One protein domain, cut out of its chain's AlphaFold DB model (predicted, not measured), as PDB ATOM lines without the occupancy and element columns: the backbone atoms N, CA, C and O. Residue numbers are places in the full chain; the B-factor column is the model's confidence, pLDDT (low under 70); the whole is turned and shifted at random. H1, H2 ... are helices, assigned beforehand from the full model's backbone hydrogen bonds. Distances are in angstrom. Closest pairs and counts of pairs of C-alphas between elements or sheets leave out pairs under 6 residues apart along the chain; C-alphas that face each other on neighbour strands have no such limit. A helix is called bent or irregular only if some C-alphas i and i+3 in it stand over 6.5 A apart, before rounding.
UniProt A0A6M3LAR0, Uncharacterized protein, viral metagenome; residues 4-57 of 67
ATOM      1  N   LYS A   4      40.543  41.284 115.099       95.94
ATOM      2  CA  LYS A   4      40.212  39.858 115.195       95.94
ATOM      3  C   LYS A   4      39.557  39.520 116.539       95.94
ATOM      4  O   LYS A   4      38.510  38.883 116.529       95.94
ATOM      5  N   ASP A   5      40.100  40.028 117.645       94.25
ATOM      6  CA  ASP A   5      39.564  39.803 118.996       94.25
ATOM      7  C   ASP A   5      38.108  40.283 119.107       94.25
ATOM      8  O   ASP A   5      37.241  39.594 119.642       94.25
ATOM      9  N   ILE A   6      37.820  41.461 118.538       95.31
ATOM     10  CA  ILE A   6      36.474  42.050 118.527       95.31
ATOM     11  C   ILE A   6      35.513  41.177 117.714       95.31
ATOM     12  O   ILE A   6      34.388  40.917 118.138       95.31
ATOM     13  N   LEU A   7      35.946  40.709 116.541       96.62
ATOM     14  CA  LEU A   7      35.120  39.865 115.674       96.62
ATOM     15  C   LEU A   7      34.811  38.505 116.310       96.62
ATOM     16  O   LEU A   7      33.693  38.009 116.163       96.62
ATOM     17  N   GLU A   8      35.771  37.912 117.020       96.31
ATOM     18  CA  GLU A   8      35.565  36.665 117.761       96.31
ATOM     19  C   GLU A   8      34.580  36.856 118.919       96.31
ATOM     20  O   GLU A   8      33.632  36.079 119.038       96.31
ATOM     21  N   ALA A   9      34.714  37.934 119.697       95.31
ATOM     22  CA  ALA A   9      33.765  38.257 120.762       95.31
ATOM     23  C   ALA A   9      32.335  38.451 120.224       95.31
ATOM     24  O   ALA A   9      31.392  37.849 120.737       95.31
ATOM     25  N   ILE A  10      32.168  39.205 119.128       95.44
ATOM     26  CA  ILE A  10      30.864  39.400 118.469       95.44
ATOM     27  C   ILE A  10      30.265  38.067 118.001       95.44
ATOM     28  O   ILE A  10      29.048  37.877 118.063       95.44
ATOM     29  N   LYS A  11      31.088  37.134 117.511       96.62
ATOM     30  CA  LYS A  11      30.618  35.814 117.077       96.62
ATOM     31  C   LYS A  11      30.052  35.006 118.246       96.62
ATOM     32  O   LYS A  11      28.992  34.400 118.083       96.62
ATOM     33  N   GLU A  12      30.719  35.009 119.397       95.69
ATOM     34  CA  GLU A  12      30.237  34.297 120.586       95.69
ATOM     35  C   GLU A  12      28.984  34.955 121.182       95.69
ATOM     36  O   GLU A  12      28.035  34.238 121.488       95.69
ATOM     37  N   ILE A  13      28.907  36.292 121.222       93.38
ATOM     38  CA  ILE A  13      27.686  37.024 121.619       93.38
ATOM     39  C   ILE A  13      26.500  36.594 120.746       93.38
ATOM     40  O   ILE A  13      25.469  36.151 121.247       93.38
ATOM     41  N   LYS A  14      26.668  36.624 119.417       93.50
ATOM     42  CA  LYS A  14      25.619  36.200 118.472       93.50
ATOM     43  C   LYS A  14      25.221  34.738 118.643       93.50
ATOM     44  O   LYS A  14      24.088  34.372 118.342       93.50
ATOM     45  N   LYS A  15      26.149  33.877 119.058       94.19
ATOM     46  CA  LYS A  15      25.881  32.460 119.312       94.19
ATOM     47  C   LYS A  15      25.086  32.260 120.603       94.19
ATOM     48  O   LYS A  15      24.224  31.389 120.603       94.19
ATOM     49  N   ALA A  16      25.360  33.038 121.651       91.69
ATOM     50  CA  ALA A  16      24.580  33.036 122.889       91.69
ATOM     51  C   ALA A  16      23.152  33.553 122.645       91.69
ATOM     52  O   ALA A  16      22.197  32.839 122.930       91.69
ATOM     53  N   ALA A  17      23.008  34.692 121.958       89.25
ATOM     54  CA  ALA A  17      21.700  35.259 121.614       89.25
ATOM     55  C   ALA A  17      20.830  34.298 120.777       89.25
ATOM     56  O   ALA A  17      19.641  34.142 121.013       89.25
ATOM     57  N   LYS A  18      21.429  33.569 119.822       91.62
ATOM     58  CA  LYS A  18      20.714  32.546 119.030       91.62
ATOM     59  C   LYS A  18      20.221  31.345 119.839       91.62
ATOM     60  O   LYS A  18      19.424  30.571 119.317       91.62
ATOM     61  N   LYS A  19      20.755  31.136 121.040       91.44
ATOM     62  CA  LYS A  19      20.327  30.077 121.958       91.44
ATOM     63  C   LYS A  19      19.298  30.574 122.977       91.44
ATOM     64  O   LYS A  19      18.995  29.811 123.884       91.44
ATOM     65  N   GLU A  20      18.809  31.809 122.827       85.44
ATOM     66  CA  GLU A  20      17.904  32.465 123.786       85.44
ATOM     67  C   GLU A  20      18.520  32.551 125.195       85.44
ATOM     68  O   GLU A  20      17.827  32.556 126.208       85.44
ATOM     69  N   ASP A  21      19.856  32.598 125.258       87.88
ATOM     70  CA  ASP A  21      20.618  32.770 126.493       87.88
ATOM     71  C   ASP A  21      21.022  34.243 126.630       87.88
ATOM     72  O   ASP A  21      22.180  34.630 126.422       87.88
ATOM     73  N   ASP A  22      20.016  35.077 126.892       86.75
ATOM     74  CA  ASP A  22      20.140  36.537 126.911       86.75
ATOM     75  C   ASP A  22      21.081  37.011 128.025       86.75
ATOM     76  O   ASP A  22      21.901  37.900 127.807       86.75
ATOM     77  N   GLU A  23      21.051  36.367 129.193       90.31
ATOM     78  CA  GLU A  23      21.959  36.674 130.305       90.31
ATOM     79  C   GLU A  23      23.427  36.451 129.916       90.31
ATOM     80  O   GLU A  23      24.286  37.303 130.173       90.31
ATOM     81  N   VAL A  24      23.737  35.340 129.235       91.44
ATOM     82  CA  VAL A  24      25.100  35.087 128.750       91.44
ATOM     83  C   VAL A  24      25.472  36.045 127.624       91.44
ATOM     84  O   VAL A  24      26.598  36.552 127.614       91.44
ATOM     85  N   ALA A  25      24.560  36.325 126.688       91.62
ATOM     86  CA  ALA A  25      24.807  37.287 125.617       91.62
ATOM     87  C   ALA A  25      25.155  38.670 126.191       91.62
ATOM     88  O   ALA A  25      26.187  39.240 125.834       91.62
ATOM     89  N   HIS A  26      24.374  39.143 127.157       90.50
ATOM     90  CA  HIS A  26      24.602  40.405 127.849       90.50
ATOM     91  C   HIS A  26      25.899  40.429 128.657       90.50
ATOM     92  O   HIS A  26      26.643  41.409 128.601       90.50
ATOM     93  N   GLY A  27      26.227  39.351 129.372       91.25
ATOM     94  CA  GLY A  27      27.505  39.254 130.081       91.25
ATOM     95  C   GLY A  27      28.711  39.342 129.136       91.25
ATOM     96  O   GLY A  27      29.737  39.938 129.474       91.25
ATOM     97  N   LEU A  28      28.593  38.785 127.928       93.88
ATOM     98  CA  LEU A  28      29.628  38.874 126.896       93.88
ATOM     99  C   LEU A  28      29.720  40.277 126.270       93.88
ATOM    100  O   LEU A  28      30.831  40.730 125.992       93.88
ATOM    101  N   GLU A  29      28.595  40.969 126.078       93.12
ATOM    102  CA  GLU A  29      28.555  42.368 125.622       93.12
ATOM    103  C   GLU A  29      29.264  43.299 126.609       93.12
ATOM    104  O   GLU A  29      30.172  44.039 126.219       93.12
ATOM    105  N   ASP A  30      28.918  43.206 127.896       91.12
ATOM    106  CA  ASP A  30      29.535  44.004 128.958       91.12
ATOM    107  C   ASP A  30      31.044  43.738 129.034       91.12
ATOM    108  O   ASP A  30      31.849  44.668 129.133       91.12
ATOM    109  N   LYS A  31      31.447  42.466 128.921       92.12
ATOM    110  CA  LYS A  31      32.861  42.076 128.910       92.12
ATOM    111  C   LYS A  31      33.606  42.675 127.717       92.12
ATOM    112  O   LYS A  31      34.701  43.207 127.895       92.12
ATOM    113  N   LEU A  32      33.030  42.604 126.515       94.69
ATOM    114  CA  LEU A  32      33.623  43.186 125.309       94.69
ATOM    115  C   LEU A  32      33.793  44.703 125.456       94.69
ATOM    116  O   LEU A  32      34.863  45.234 125.151       94.69
ATOM    117  N   MET A  33      32.769  45.392 125.961       93.06
ATOM    118  CA  MET A  33      32.812  46.830 126.216       93.06
ATOM    119  C   MET A  33      33.915  47.190 127.219       93.06
ATOM    120  O   MET A  33      34.757  48.037 126.921       93.06
ATOM    121  N   GLN A  34      33.950  46.522 128.373       91.75
ATOM    122  CA  GLN A  34      34.945  46.766 129.417       91.75
ATOM    123  C   GLN A  34      36.372  46.568 128.887       91.75
ATOM    124  O   GLN A  34      37.209  47.465 129.004       91.75
ATOM    125  N   SER A  35      36.635  45.443 128.215       93.50
ATOM    126  CA  SER A  35      37.946  45.159 127.619       93.50
ATOM    127  C   SER A  35      38.348  46.184 126.556       93.50
ATOM    128  O   SER A  35      39.527  46.530 126.434       93.50
ATOM    129  N   PHE A  36      37.391  46.707 125.786       95.19
ATOM    130  CA  PHE A  36      37.671  47.760 124.816       95.19
ATOM    131  C   PHE A  36      38.047  49.082 125.498       95.19
ATOM    132  O   PHE A  36      39.026  49.715 125.098       95.19
ATOM    133  N   ILE A  37      37.329  49.486 126.549       93.38
ATOM    134  CA  ILE A  37      37.642  50.707 127.308       93.38
ATOM    135  C   ILE A  37      39.025  50.587 127.966       93.38
ATOM    136  O   ILE A  37      39.829  51.514 127.858       93.38
ATOM    137  N   GLU A  38      39.348  49.443 128.570       93.75
ATOM    138  CA  GLU A  38      40.679  49.146 129.127       93.75
ATOM    139  C   GLU A  38      41.779  49.219 128.066       93.75
ATOM    140  O   GLU A  38      42.839  49.811 128.286       93.75
ATOM    141  N   TYR A  39      41.520  48.680 126.874       95.88
ATOM    142  CA  TYR A  39      42.446  48.804 125.757       95.88
ATOM    143  C   TYR A  39      42.674  50.272 125.363       95.88
ATOM    144  O   TYR A  39      43.825  50.689 125.201       95.88
ATOM    145  N   VAL A  40      41.609  51.071 125.250       96.75
ATOM    146  CA  VAL A  40      41.697  52.506 124.929       96.75
ATOM    147  C   VAL A  40      42.422  53.281 126.033       96.75
ATOM    148  O   VAL A  40      43.213  54.173 125.726       96.75
ATOM    149  N   ALA A  41      42.230  52.918 127.302       95.62
ATOM    150  CA  ALA A  41      42.870  53.557 128.450       95.62
ATOM    151  C   ALA A  41      44.405  53.465 128.430       95.62
ATOM    152  O   ALA A  41      45.076  54.305 129.027       95.62
ATOM    153  N   ASN A  42      44.989  52.514 127.699       95.50
ATOM    154  CA  ASN A  42      46.444  52.418 127.538       95.50
ATOM    155  C   ASN A  42      47.040  53.482 126.600       95.50
ATOM    156  O   ASN A  42      48.263  53.646 126.543       95.50
ATOM    157  N   ARG A  43      46.211  54.229 125.863       97.25
ATOM    158  CA  ARG A  43      46.682  55.330 125.015       97.25
ATOM    159  C   ARG A  43      47.216  56.484 125.874       97.25
ATOM    160  O   ARG A  43      46.747  56.738 126.982       97.25
ATOM    161  N   LYS A  44      48.200  57.219 125.342       96.31
ATOM    162  CA  LYS A  44      48.794  58.402 126.002       96.31
ATOM    163  C   LYS A  44      48.092  59.721 125.653       96.31
ATOM    164  O   LYS A  44      48.437  60.757 126.212       96.31
ATOM    165  N   ASP A  45      47.148  59.690 124.719       97.75
ATOM    166  CA  ASP A  45      46.423  60.865 124.243       97.75
ATOM    167  C   ASP A  45      45.196  61.194 125.110       97.75
ATOM    168  O   ASP A  45      44.886  60.515 126.094       97.75
ATOM    169  N   SER A  46      44.485  62.261 124.739       97.25
ATOM    170  CA  SER A  46      43.289  62.717 125.454       97.25
ATOM    171  C   SER A  46      42.188  61.655 125.503       97.25
ATOM    172  O   SER A  46      41.428  61.605 126.469       97.25
ATOM    173  N   LEU A  47      42.109  60.776 124.499       96.69
ATOM    174  CA  LEU A  47      41.157  59.672 124.483       96.69
ATOM    175  C   LEU A  47      41.504  58.622 125.549       96.69
ATOM    176  O   LEU A  47      40.619  58.205 126.293       96.69
ATOM    177  N   GLY A  48      42.782  58.254 125.682       96.69
ATOM    178  CA  GLY A  48      43.235  57.361 126.751       96.69
ATOM    179  C   GLY A  48      42.990  57.927 128.150       96.69
ATOM    180  O   GLY A  48      42.536  57.205 129.035       96.69
ATOM    181  N   GLN A  49      43.195  59.234 128.348       95.81
ATOM    182  CA  GLN A  49      42.890  59.900 129.624       95.81
ATOM    183  C   GLN A  49      41.394  59.850 129.967       95.81
ATOM    184  O   GLN A  49      41.036  59.550 131.104       95.81
ATOM    185  N   LYS A  50      40.516  60.077 128.980       94.69
ATOM    186  CA  LYS A  50      39.061  59.950 129.159       94.69
ATOM    187  C   LYS A  50      38.653  58.518 129.504       94.69
ATOM    188  O   LYS A  50      37.854  58.325 130.410       94.69
ATOM    189  N   ALA A  51      39.226  57.520 128.831       93.88
ATOM    190  CA  ALA A  51      38.947  56.117 129.131       93.88
ATOM    191  C   ALA A  51      39.400  55.721 130.548       93.88
ATOM    192  O   ALA A  51      38.655  55.053 131.257       93.88
ATOM    193  N   LYS A  52      40.561  56.202 131.019       93.94
ATOM    194  CA  LYS A  52      40.987  56.020 132.422       93.94
ATOM    195  C   LYS A  52      40.004  56.633 133.415       93.94
ATOM    196  O   LYS A  52      39.703  56.008 134.426       93.94
ATOM    197  N   LEU A  53      39.502  57.834 133.119       92.00
ATOM    198  CA  LEU A  53      38.507  58.499 133.958       92.00
ATOM    199  C   LEU A  53      37.196  57.707 134.008       92.00
ATOM    200  O   LEU A  53      36.620  57.557 135.074       92.00
ATOM    201  N   VAL A  54      36.742  57.158 132.878       89.75
ATOM    202  CA  VAL A  54      35.572  56.264 132.841       89.75
ATOM    203  C   VAL A  54      35.788  55.055 133.755       89.75
ATOM    204  O   VAL A  54      34.936  54.770 134.593       89.75
ATOM    205  N   LEU A  55      36.944  54.392 133.659       89.12
ATOM    206  CA  LEU A  55      37.261  53.209 134.467       89.12
ATOM    207  C   LEU A  55      37.360  53.506 135.968       89.12
ATOM    208  O   LEU A  55      37.002  52.657 136.777       89.12
ATOM    209  N   SER A  56      37.790  54.707 136.363       86.19
ATOM    210  CA  SER A  56      37.924  55.067 137.781       86.19
ATOM    211  C   SER A  56      36.594  55.346 138.482       86.19
ATOM    212  O   SER A  56      36.585  55.613 139.679       86.19
ATOM    213  N   THR A  57      35.475  55.373 137.756       76.25
ATOM    214  CA  THR A  57      34.184  55.744 138.347       76.25
ATOM    215  C   THR A  57      33.467  54.589 139.032       76.25
ATOM    216  O   THR A  57      32.551  54.887 139.791       76.25
TER     217      THR A  57
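This is residues 4 to 57 of the 67 residues of an uncharacterized protein of viral metagenome (UniProt A0A6M3LAR0). The model is a flat, loose zigzag of three helices, with the long helix H2 as its middle stroke. H1 lies side by side with H2 in a helical hairpin, and the short H3 folds back at the far end of H2, on the other side of it from H1. The printed part has 54 residues, with three named helices in the order H1, H2, H3 and no named strand; the class is all helix. The whole is loose, with a radius of gyration of the C-alphas of 13.4 A, and the C-alphas span 40 by 25 by 9 A along their three main axes.

H1 holds residues 4 to 17, beginning with C-alpha 4 at (40.212, 39.858, 115.195), and measures 20.1 A from first to last C-alpha. After four residues, H2 holds residues 22 to 41, from C-alpha 22 at (20.140, 36.537, 126.911) to C-alpha 41 at (42.870, 53.557, 128.450). With 20 residues and 28.4 A from first to last C-alpha, it is the longest helix. After four more residues, H3 holds residues 46 to 55; it measures 14.4 A from first to last C-alpha and ends with C-alpha 55 at (37.261, 53.209, 134.467). The three helices are not bent.

H1 and H2 touch, with 16 pairs of C-alphas within 8 A. Their closest C-alphas are those of Ile 13 and Ala 25, 4.9 A apart. The two form a helical hairpin, running opposite ways at a shallow tilt of 19 degrees, with their centres 10.8 A apart. H2 touches H3 with residues 37 to 41 alone. The closest C-alphas of these two helices are those of Ala 41 and Gly 48, 4.2 A apart. H2 and H3 also form a helical hairpin, running opposite ways at a steep tilt of 44 degrees, and their centres are 16.3 A apart. H1 and H3 are apart. In H1, H2 and H3 every O i to N i+4 pair is within hydrogen-bond range.

The two C-alphas farthest apart are those of Lys 19, in the link between H1 and H2, and Asp 45, in the link between H2 and H3, at 40.4 A. The first and last printed C-alphas, of Lys 4 and Thr 57, are 28.7 A apart. The printed part has no cut, and both links between helices are tight. The mean pLDDT of the printed part is 93.0, and no printed residue is under 70.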